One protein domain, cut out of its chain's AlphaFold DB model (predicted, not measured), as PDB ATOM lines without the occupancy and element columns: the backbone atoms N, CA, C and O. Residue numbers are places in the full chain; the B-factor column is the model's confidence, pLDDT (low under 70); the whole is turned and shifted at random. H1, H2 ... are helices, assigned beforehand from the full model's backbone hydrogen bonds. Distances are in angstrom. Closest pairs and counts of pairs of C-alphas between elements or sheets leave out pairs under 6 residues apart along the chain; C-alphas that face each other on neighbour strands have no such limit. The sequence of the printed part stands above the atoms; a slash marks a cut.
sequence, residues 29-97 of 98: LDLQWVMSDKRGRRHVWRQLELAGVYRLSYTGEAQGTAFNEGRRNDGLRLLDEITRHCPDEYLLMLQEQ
ATOM      1  N   LEU A  29      11.755 -48.532 -33.326       97.88
ATOM      2  CA  LEU A  29      11.380 -49.373 -32.182       97.88
ATOM      3  C   LEU A  29      12.568 -50.211 -31.687       97.88
ATOM      4  O   LEU A  29      12.798 -50.298 -30.479       97.88
ATOM      5  N   ASP A  30      13.359 -50.769 -32.605       98.19
ATOM      6  CA  ASP A  30      14.583 -51.505 -32.276       98.19
ATOM      7  C   ASP A  30      15.600 -50.598 -31.573       98.19
ATOM      8  O   ASP A  30      16.192 -50.977 -30.556       98.19
ATOM      9  N   LEU A  31      15.771 -49.367 -32.068       98.19
ATOM     10  CA  LEU A  31      16.645 -48.380 -31.440       98.19
ATOM     11  C   LEU A  31      16.158 -48.001 -30.036       98.19
ATOM     12  O   LEU A  31      16.963 -47.993 -29.104       98.19
ATOM     13  N   GLN A  32      14.859 -47.746 -29.859       98.38
ATOM     14  CA  GLN A  32      14.261 -47.469 -28.547       98.38
ATOM     15  C   GLN A  32      14.500 -48.622 -27.569       98.38
ATOM     16  O   GLN A  32      14.915 -48.399 -26.427       98.38
ATOM     17  N   TRP A  33      14.327 -49.864 -28.025       98.50
ATOM     18  CA  TRP A  33      14.614 -51.040 -27.212       98.50
ATOM     19  C   TRP A  33      16.082 -51.086 -26.772       98.50
ATOM     20  O   TRP A  33      16.358 -51.257 -25.581       98.50
ATOM     21  N   VAL A  34      17.029 -50.854 -27.687       98.50
ATOM     22  CA  VAL A  34      18.461 -50.795 -27.353       98.50
ATOM     23  C   VAL A  34      18.757 -49.666 -26.360       98.50
ATOM     24  O   VAL A  34      19.490 -49.875 -25.392       98.50
ATOM     25  N   MET A  35      18.191 -48.477 -26.563       98.62
ATOM     26  CA  MET A  35      18.452 -47.294 -25.735       98.62
ATOM     27  C   MET A  35      17.844 -47.387 -24.325       98.62
ATOM     28  O   MET A  35      18.345 -46.738 -23.398       98.62
ATOM     29  N   SER A  36      16.834 -48.241 -24.127       98.44
ATOM     30  CA  SER A  36      16.177 -48.444 -22.828       98.44
ATOM     31  C   SER A  36      17.112 -49.009 -21.741       98.44
ATOM     32  O   SER A  36      16.981 -48.672 -20.561       98.44
ATOM     33  N   ASP A  37      18.125 -49.804 -22.112       98.44
ATOM     34  CA  ASP A  37      19.075 -50.426 -21.180       98.44
ATOM     35  C   ASP A  37      20.422 -49.683 -21.166       98.44
ATOM     36  O   ASP A  37      21.002 -49.351 -22.202       98.44
ATOM     37  N   LYS A  38      20.997 -49.490 -19.972       98.25
ATOM     38  CA  LYS A  38      22.309 -48.844 -19.793       98.25
ATOM     39  C   LYS A  38      23.431 -49.504 -20.608       98.25
ATOM     40  O   LYS A  38      24.349 -48.834 -21.079       98.25
ATOM     41  N   ARG A  39      23.402 -50.829 -20.781       98.31
ATOM     42  CA  ARG A  39      24.379 -51.570 -21.599       98.31
ATOM     43  C   ARG A  39      24.225 -51.235 -23.080       98.31
ATOM     44  O   ARG A  39      25.241 -51.156 -23.768       98.31
ATOM     45  N   GLY A  40      22.992 -51.029 -23.541       98.50
ATOM     46  CA  GLY A  40      22.696 -50.603 -24.903       98.50
ATOM     47  C   GLY A  40      23.167 -49.174 -25.156       98.50
ATOM     48  O   GLY A  40      23.948 -48.962 -26.080       98.50
ATOM     49  N   ARG A  41      22.868 -48.228 -24.256       98.69
ATOM     50  CA  ARG A  41      23.428 -46.862 -24.320       98.69
ATOM     51  C   ARG A  41      24.955 -46.849 -24.332       98.69
ATOM     52  O   ARG A  41      25.554 -46.167 -25.152       98.69
ATOM     53  N   ARG A  42      25.613 -47.676 -23.511       98.44
ATOM     54  CA  ARG A  42      27.081 -47.833 -23.559       98.44
ATOM     55  C   ARG A  42      27.571 -48.330 -24.925       98.44
ATOM     56  O   ARG A  42      28.618 -47.889 -25.395       98.44
ATOM     57  N   HIS A  43      26.853 -49.263 -25.549       98.44
ATOM     58  CA  HIS A  43      27.195 -49.738 -26.887       98.44
ATOM     59  C   HIS A  43      27.042 -48.623 -27.925       98.44
ATOM     60  O   HIS A  43      27.964 -48.388 -28.701       98.44
ATOM     61  N   VAL A  44      25.912 -47.918 -27.904       98.50
ATOM     62  CA  VAL A  44      25.607 -46.812 -28.816       98.50
ATOM     63  C   VAL A  44      26.616 -45.675 -28.663       98.50
ATOM     64  O   VAL A  44      27.178 -45.227 -29.661       98.50
ATOM     65  N   TRP A  45      26.945 -45.280 -27.431       98.38
ATOM     66  CA  TRP A  45      27.976 -44.280 -27.155       98.38
ATOM     67  C   TRP A  45      29.311 -44.639 -27.811       98.38
ATOM     68  O   TRP A  45      29.890 -43.830 -28.536       98.38
ATOM     69  N   ARG A  46      29.754 -45.893 -27.647       98.00
ATOM     70  CA  ARG A  46      30.981 -46.388 -28.281       98.00
ATOM     71  C   ARG A  46      30.933 -46.257 -29.807       98.00
ATOM     72  O   ARG A  46      31.961 -45.956 -30.408       98.00
ATOM     73  N   GLN A  47      29.781 -46.467 -30.448       98.44
ATOM     74  CA  GLN A  47      29.659 -46.267 -31.899       98.44
ATOM     75  C   GLN A  47      29.845 -44.794 -32.286       98.44
ATOM     76  O   GLN A  47      30.581 -44.506 -33.230       98.44
ATOM     77  N   LEU A  48      29.264 -43.860 -31.526       98.44
ATOM     78  CA  LEU A  48      29.443 -42.419 -31.752       98.44
ATOM     79  C   LEU A  48      30.912 -41.989 -31.574       98.44
ATOM     80  O   LEU A  48      31.437 -41.202 -32.370       98.44
ATOM     81  N   GLU A  49      31.614 -42.546 -30.583       97.75
ATOM     82  CA  GLU A  49      33.050 -42.310 -30.376       97.75
ATOM     83  C   GLU A  49      33.909 -42.875 -31.513       97.75
ATOM     84  O   GLU A  49      34.804 -42.196 -32.028       97.75
ATOM     85  N   LEU A  50      33.627 -44.109 -31.946       97.75
ATOM     86  CA  LEU A  50      34.343 -44.749 -33.048       97.75
ATOM     87  C   LEU A  50      34.141 -43.991 -34.363       97.75
ATOM     88  O   LEU A  50      35.113 -43.796 -35.105       97.75
ATOM     89  N   ALA A  51      32.920 -43.522 -34.628       98.44
ATOM     90  CA  ALA A  51      32.601 -42.651 -35.756       98.44
ATOM     91  C   ALA A  51      33.282 -41.278 -35.638       98.44
ATOM     92  O   ALA A  51      33.611 -40.654 -36.642       98.44
ATOM     93  N   GLY A  52      33.593 -40.837 -34.419       98.06
ATOM     94  CA  GLY A  52      34.265 -39.569 -34.176       98.06
ATOM     95  C   GLY A  52      33.321 -38.375 -34.184       98.06
ATOM     96  O   GLY A  52      33.729 -37.288 -34.588       98.06
ATOM     97  N   VAL A  53      32.080 -38.563 -33.730       98.25
ATOM     98  CA  VAL A  53      31.033 -37.526 -33.693       98.25
ATOM     99  C   VAL A  53      31.415 -36.331 -32.811       98.25
ATOM    100  O   VAL A  53      31.002 -35.206 -33.077       98.25
ATOM    101  N   TYR A  54      32.267 -36.525 -31.805       95.94
ATOM    102  CA  TYR A  54      32.669 -35.460 -30.875       95.94
ATOM    103  C   TYR A  54      34.146 -35.043 -30.996       95.94
ATOM    104  O   TYR A  54      34.645 -34.315 -30.146       95.94
ATOM    105  N   ARG A  55      34.863 -35.478 -32.047       95.38
ATOM    106  CA  ARG A  55      36.280 -35.123 -32.288       95.38
ATOM    107  C   ARG A  55      36.470 -34.340 -33.586       95.38
ATOM    108  O   ARG A  55      35.660 -34.464 -34.499       95.38
ATOM    109  N   LEU A  56      37.564 -33.585 -33.692       96.94
ATOM    110  CA  LEU A  56      37.989 -32.980 -34.957       96.94
ATOM    111  C   LEU A  56      38.337 -34.082 -35.972       96.94
ATOM    112  O   LEU A  56      38.992 -35.066 -35.627       96.94
ATOM    113  N   SER A  57      37.902 -33.916 -37.216       97.00
ATOM    114  CA  SER A  57      38.187 -34.841 -38.320       97.00
ATOM    115  C   SER A  57      39.419 -34.468 -39.135       97.00
ATOM    116  O   SER A  57      40.012 -35.341 -39.770       97.00
ATOM    117  N   TYR A  58      39.785 -33.184 -39.127       97.25
ATOM    118  CA  TYR A  58      40.895 -32.641 -39.893       97.25
ATOM    119  C   TYR A  58      42.220 -33.272 -39.476       97.25
ATOM    120  O   TYR A  58      42.586 -33.256 -38.301       97.25
ATOM    121  N   THR A  59      42.949 -33.794 -40.461       97.00
ATOM    122  CA  THR A  59      44.246 -34.456 -40.250       97.00
ATOM    123  C   THR A  59      45.429 -33.702 -40.853       97.00
ATOM    124  O   THR A  59      46.550 -34.187 -40.763       97.00
ATOM    125  N   GLY A  60      45.212 -32.556 -41.507       97.31
ATOM    126  CA  GLY A  60      46.245 -31.890 -42.318       97.31
ATOM    127  C   GLY A  60      46.244 -32.310 -43.790       97.31
ATOM    128  O   GLY A  60      46.710 -31.563 -44.645       97.31
ATOM    129  N   GLU A  61      45.652 -33.464 -44.103       97.44
ATOM    130  CA  GLU A  61      45.590 -34.026 -45.452       97.44
ATOM    131  C   GLU A  61      44.141 -34.201 -45.916       97.44
ATOM    132  O   GLU A  61      43.265 -34.613 -45.147       97.44
ATOM    133  N   ALA A  62      43.890 -33.930 -47.200       97.44
ATOM    134  CA  ALA A  62      42.546 -33.981 -47.773       97.44
ATOM    135  C   ALA A  62      41.924 -35.386 -47.690       97.44
ATOM    136  O   ALA A  62      40.775 -35.520 -47.280       97.44
ATOM    137  N   GLN A  63      42.687 -36.436 -48.019       98.19
ATOM    138  CA  GLN A  63      42.174 -37.813 -48.047       98.19
ATOM    139  C   GLN A  63      41.874 -38.354 -46.643       98.19
ATOM    140  O   GLN A  63      40.823 -38.953 -46.423       98.19
ATOM    141  N   GLY A  64      42.756 -38.089 -45.670       98.06
ATOM    142  CA  GLY A  64      42.529 -38.471 -44.273       98.06
ATOM    143  C   GLY A  64      41.309 -37.771 -43.673       98.06
ATOM    144  O   GLY A  64      40.467 -38.413 -43.043       98.06
ATOM    145  N   THR A  65      41.160 -36.473 -43.947       98.44
ATOM    146  CA  THR A  65      39.993 -35.693 -43.512       98.44
ATOM    147  C   THR A  65      38.706 -36.209 -44.162       98.44
ATOM    148  O   THR A  65      37.724 -36.436 -43.459       98.44
ATOM    149  N   ALA A  66      38.713 -36.466 -45.474       98.31
ATOM    150  CA  ALA A  66      37.550 -36.987 -46.195       98.31
ATOM    151  C   ALA A  66      37.099 -38.358 -45.664       98.31
ATOM    152  O   ALA A  66      35.907 -38.580 -45.459       98.31
ATOM    153  N   PHE A  67      38.040 -39.262 -45.374       98.06
ATOM    154  CA  PHE A  67      37.725 -40.560 -44.774       98.06
ATOM    155  C   PHE A  67      37.122 -40.421 -43.367       98.06
ATOM    156  O   PHE A  67      36.132 -41.082 -43.044       98.06
ATOM    157  N   ASN A  68      37.689 -39.546 -42.531       98.31
ATOM    158  CA  ASN A  68      37.171 -39.289 -41.188       98.31
ATOM    159  C   ASN A  68      35.769 -38.674 -41.217       98.31
ATOM    160  O   ASN A  68      34.923 -39.079 -40.424       98.31
ATOM    161  N   GLU A  69      35.506 -37.748 -42.139       98.38
ATOM    162  CA  GLU A  69      34.174 -37.169 -42.338       98.38
ATOM    163  C   GLU A  69      33.170 -38.196 -42.871       98.38
ATOM    164  O   GLU A  69      32.039 -38.241 -42.395       98.38
ATOM    165  N   GLY A  70      33.584 -39.099 -43.764       98.06
ATOM    166  CA  GLY A  70      32.744 -40.221 -44.192       98.06
ATOM    167  C   GLY A  70      32.314 -41.112 -43.021       98.06
ATOM    168  O   GLY A  70      31.135 -41.425 -42.876       98.06
ATOM    169  N   ARG A  71      33.247 -41.456 -42.122       98.06
ATOM    170  CA  ARG A  71      32.935 -42.210 -40.892       98.06
ATOM    171  C   ARG A  71      32.051 -41.424 -39.928       98.06
ATOM    172  O   ARG A  71      31.151 -41.994 -39.315       98.06
ATOM    173  N   ARG A  72      32.313 -40.122 -39.780       98.56
ATOM    174  CA  ARG A  72      31.532 -39.229 -38.921       98.56
ATOM    175  C   ARG A  72      30.097 -39.105 -39.418       98.56
ATOM    176  O   ARG A  72      29.193 -39.111 -38.593       98.56
ATOM    177  N   ASN A  73      29.885 -39.048 -40.730       98.50
ATOM    178  CA  ASN A  73      28.564 -38.968 -41.344       98.50
ATOM    179  C   ASN A  73      27.651 -40.135 -40.928       98.50
ATOM    180  O   ASN A  73      26.499 -39.900 -40.573       98.50
ATOM    181  N   ASP A  74      28.157 -41.369 -40.879       98.00
ATOM    182  CA  ASP A  74      27.367 -42.503 -40.370       98.00
ATOM    183  C   ASP A  74      27.046 -42.367 -38.876       98.00
ATOM    184  O   ASP A  74      25.919 -42.627 -38.453       98.00
ATOM    185  N   GLY A  75      27.994 -41.876 -38.073       98.38
ATOM    186  CA  GLY A  75      27.731 -41.552 -36.670       98.38
ATOM    187  C   GLY A  75      26.702 -40.432 -36.488       98.38
ATOM    188  O   GLY A  75      25.900 -40.490 -35.561       98.38
ATOM    189  N   LEU A  76      26.696 -39.428 -37.369       98.62
ATOM    190  CA  LEU A  76      25.728 -38.330 -37.348       98.62
ATOM    191  C   LEU A  76      24.323 -38.800 -37.727       98.62
ATOM    192  O   LEU A  76      23.368 -38.335 -37.119       98.62
ATOM    193  N   ARG A  77      24.191 -39.752 -38.660       98.44
ATOM    194  CA  ARG A  77      22.904 -40.405 -38.952       98.44
ATOM    195  C   ARG A  77      22.365 -41.136 -37.727       98.44
ATOM    196  O   ARG A  77      21.217 -40.942 -37.362       98.44
ATOM    197  N   LEU A  78      23.210 -41.918 -37.053       98.44
ATOM    198  CA  LEU A  78      22.812 -42.589 -35.815       98.44
ATOM    199  C   LEU A  78      22.428 -41.579 -34.720       98.44
ATOM    200  O   LEU A  78      21.445 -41.785 -34.015       98.44
ATOM    201  N   LEU A  79      23.182 -40.486 -34.577       98.56
ATOM    202  CA  LEU A  79      22.854 -39.428 -33.622       98.56
ATOM    203  C   LEU A  79      21.497 -38.782 -33.936       98.56
ATOM    204  O   LEU A  79      20.716 -38.573 -33.014       98.56
ATOM    205  N   ASP A  80      21.212 -38.500 -35.206       98.50
ATOM    206  CA  ASP A  80      19.928 -37.954 -35.650       98.50
ATOM    207  C   ASP A  80      18.764 -38.875 -35.243       98.50
ATOM    208  O   ASP A  80      17.853 -38.431 -34.545       98.50
ATOM    209  N   GLU A  81      18.863 -40.176 -35.535       98.12
ATOM    210  CA  GLU A  81      17.878 -41.187 -35.120       98.12
ATOM    211  C   GLU A  81      17.682 -41.236 -33.596       98.12
ATOM    212  O   GLU A  81      16.553 -41.216 -33.102       98.12
ATOM    213  N   ILE A  82      18.776 -41.229 -32.826       98.25
ATOM    214  CA  ILE A  82      18.725 -41.218 -31.357       98.25
ATOM    215  C   ILE A  82      18.016 -39.963 -30.848       98.25
ATOM    216  O   ILE A  82      17.145 -40.055 -29.989       98.25
ATOM    217  N   THR A  83      18.371 -38.786 -31.365       97.88
ATOM    218  CA  THR A  83      17.776 -37.523 -30.905       97.88
ATOM    219  C   THR A  83      16.313 -37.377 -31.312       97.88
ATOM    220  O   THR A  83      15.550 -36.736 -30.592       97.88
ATOM    221  N   ARG A  84      15.903 -37.999 -32.424       97.25
ATOM    222  CA  ARG A  84      14.515 -38.019 -32.894       97.25
ATOM    223  C   ARG A  84      13.642 -38.995 -32.106       97.25
ATOM    224  O   ARG A  84      12.507 -38.657 -31.786       97.25
ATOM    225  N   HIS A  85      14.152 -40.191 -31.810       97.19
ATOM    226  CA  HIS A  85      13.338 -41.293 -31.285       97.19
ATOM    227  C   HIS A  85      13.578 -41.629 -29.809       97.19
ATOM    228  O   HIS A  85      12.723 -42.280 -29.215       97.19
ATOM    229  N   CYS A  86      14.710 -41.216 -29.232       97.88
ATOM    230  CA  CYS A  86      15.139 -41.529 -27.860       97.88
ATOM    231  C   CYS A  86      15.785 -40.309 -27.150       97.88
ATOM    232  O   CYS A  86      16.913 -40.416 -26.648       97.88
ATOM    233  N   PRO A  87      15.158 -39.113 -27.143       98.06
ATOM    234  CA  PRO A  87      15.790 -37.897 -26.623       98.06
ATOM    235  C   PRO A  87      16.110 -37.973 -25.122       98.06
ATOM    236  O   PRO A  87      17.167 -37.505 -24.696       98.06
ATOM    237  N   ASP A  88      15.253 -38.604 -24.320       98.44
ATOM    238  CA  ASP A  88      15.465 -38.732 -22.875       98.44
ATOM    239  C   ASP A  88      16.600 -39.718 -22.569       98.44
ATOM    240  O   ASP A  88      17.502 -39.429 -21.776       98.44
ATOM    241  N   GLU A  89      16.636 -40.859 -23.261       98.62
ATOM    242  CA  GLU A  89      17.721 -41.833 -23.159       98.62
ATOM    243  C   GLU A  89      19.045 -41.265 -23.669       98.62
ATOM    244  O   GLU A  89      20.099 -41.630 -23.144       98.62
ATOM    245  N   TYR A  90      19.025 -40.362 -24.655       98.38
ATOM    246  CA  TYR A  90      20.216 -39.634 -25.088       98.38
ATOM    247  C   TYR A  90      20.783 -38.770 -23.957       98.38
ATOM    248  O   TYR A  90      21.985 -38.819 -23.685       98.38
ATOM    249  N   LEU A  91      19.929 -38.031 -23.242       97.81
ATOM    250  CA  LEU A  91      20.350 -37.233 -22.088       97.81
ATOM    251  C   LEU A  91      20.904 -38.111 -20.960       97.81
ATOM    252  O   LEU A  91      21.945 -37.784 -20.388       97.81
ATOM    253  N   LEU A  92      20.260 -39.247 -20.676       98.19
ATOM    254  CA  LEU A  92      20.778 -40.231 -19.721       98.19
ATOM    255  C   LEU A  92      22.136 -40.782 -20.168       98.19
ATOM    256  O   LEU A  92      23.069 -40.826 -19.367       98.19
ATOM    257  N   MET A  93      22.278 -41.143 -21.447       98.06
ATOM    258  CA  MET A  93      23.536 -41.625 -22.015       98.06
ATOM    259  C   MET A  93      24.658 -40.609 -21.803       98.06
ATOM    260  O   MET A  93      25.739 -41.015 -21.398       98.06
ATOM    261  N   LEU A  94      24.412 -39.312 -22.032       96.94
ATOM    262  CA  LEU A  94      25.397 -38.243 -21.818       96.94
ATOM    263  C   LEU A  94      25.818 -38.115 -20.348       96.94
ATOM    264  O   LEU A  94      26.996 -37.908 -20.059       96.94
ATOM    265  N   GLN A  95      24.874 -38.242 -19.413       97.31
ATOM    266  CA  GLN A  95      25.168 -38.208 -17.976       97.31
ATOM    267  C   GLN A  95      26.026 -39.398 -17.532       97.31
ATOM    268  O   GLN A  95      26.833 -39.255 -16.619       97.31
ATOM    269  N   GLU A  96      25.880 -40.552 -18.188       97.00
ATOM    270  CA  GLU A  96      26.639 -41.773 -17.899       97.00
ATOM    271  C   GLU A  96      28.112 -41.718 -18.340       97.00
ATOM    272  O   GLU A  96      28.875 -42.587 -17.924       97.00
ATOM    273  N   GLN A  97      28.507 -40.736 -19.164       88.88
ATOM    274  CA  GLN A  97      29.890 -40.563 -19.653       88.88
ATOM    275  C   GLN A  97      30.707 -39.547 -18.851       88.88
ATOM    276  O   GLN A  97      31.847 -39.252 -19.215       88.88
TER     277      GLN A  97
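Overview. This is residues 29 to 97 of the 98 residues of an uncharacterized protein of Hydrogenophaga sp. PBC (UniProt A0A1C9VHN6). Picture a helical hairpin in which the long helix H3 folds back along the shorter H2, a loose narrow V whose arms meet through residues 47 to 51 of H2. Two short helices, H1 and H4, sit at the end where H2 begins and H3 ends, with H4 packed crosswise on H2; the link of residues 52 to 61 joins the arms toward the other end. The printed part has 69 residues, with four named helices in the order H1, H2, H3, H4 and no named strand; the class is all helix. It is elongated, spanning 40 by 22 by 15 A, and only just compact, close to loose, with a radius of gyration of the C-alphas of 13.2 A.

Along the chain. Find C-alpha 29 at (11.380, -49.373, -32.182); there H1, residues 29 to 36, begins, and it measures 10.6 A from first to last C-alpha. After Asp 37, a tight link, H2 takes residues 38 to 51 and is 20.0 A long. Then read residues 52 to 61, a short link, to C-alpha 62 at (42.546, -33.981, -47.773). From there H3, residues 62 to 85, runs 34.3 A, the longest helix by residues. Past Cys 86, another tight link, H4 covers residues 87 to 95 over 12.8 A and ends at C-alpha 95, (25.168, -38.208, -17.976).

Arrangement. Start at H1, which touches H2 only at the corner by their link, about perpendicular at 74 degrees; their closest C-alphas, of Val 34 and Gly 40, are 4.9 A apart. H1 and H3 only just touch, with 3 pairs of C-alphas within 8 A, closest at Gln 32 and His 85, 6.8 A; H3 uses residues 82 to 85 alone. H1 and H4 also only just touch, with 3 such pairs, closest at the C-alphas of Met 35 and Glu 89, 6.1 A; they run the same way at a shallow tilt of 33 degrees, only just short of steep. H2 and H3 form a hairpin, touching at a shallow tilt of 28 degrees, opposite ways; their closest C-alphas, of Ala 51 and Arg 72, are 4.8 A apart, and H2 touches with residues 47 to 51 alone, H3 with residues 68 to 79 alone. H2 touches H4 about perpendicular, at 81 degrees, with the closest C-alphas, of Arg 41 and Met 93, 5.7 A apart. H3 and H4 are close but not clearly touching; their closest C-alphas, of Ile 82 and Tyr 90, are 6.6 A apart. Look at the backbones: each O i to N i+4 pair is within hydrogen-bond range in H1, H2 and H4, and 19 of 20 are in H3.

Size, cuts and confidence. The two C-alphas farthest apart, of Leu 29 and Gly 60, are 40.3 A from each other. The printed part has no cut, and no link is long. The mean pLDDT of the printed part is 97.9, and no printed residue is under 70.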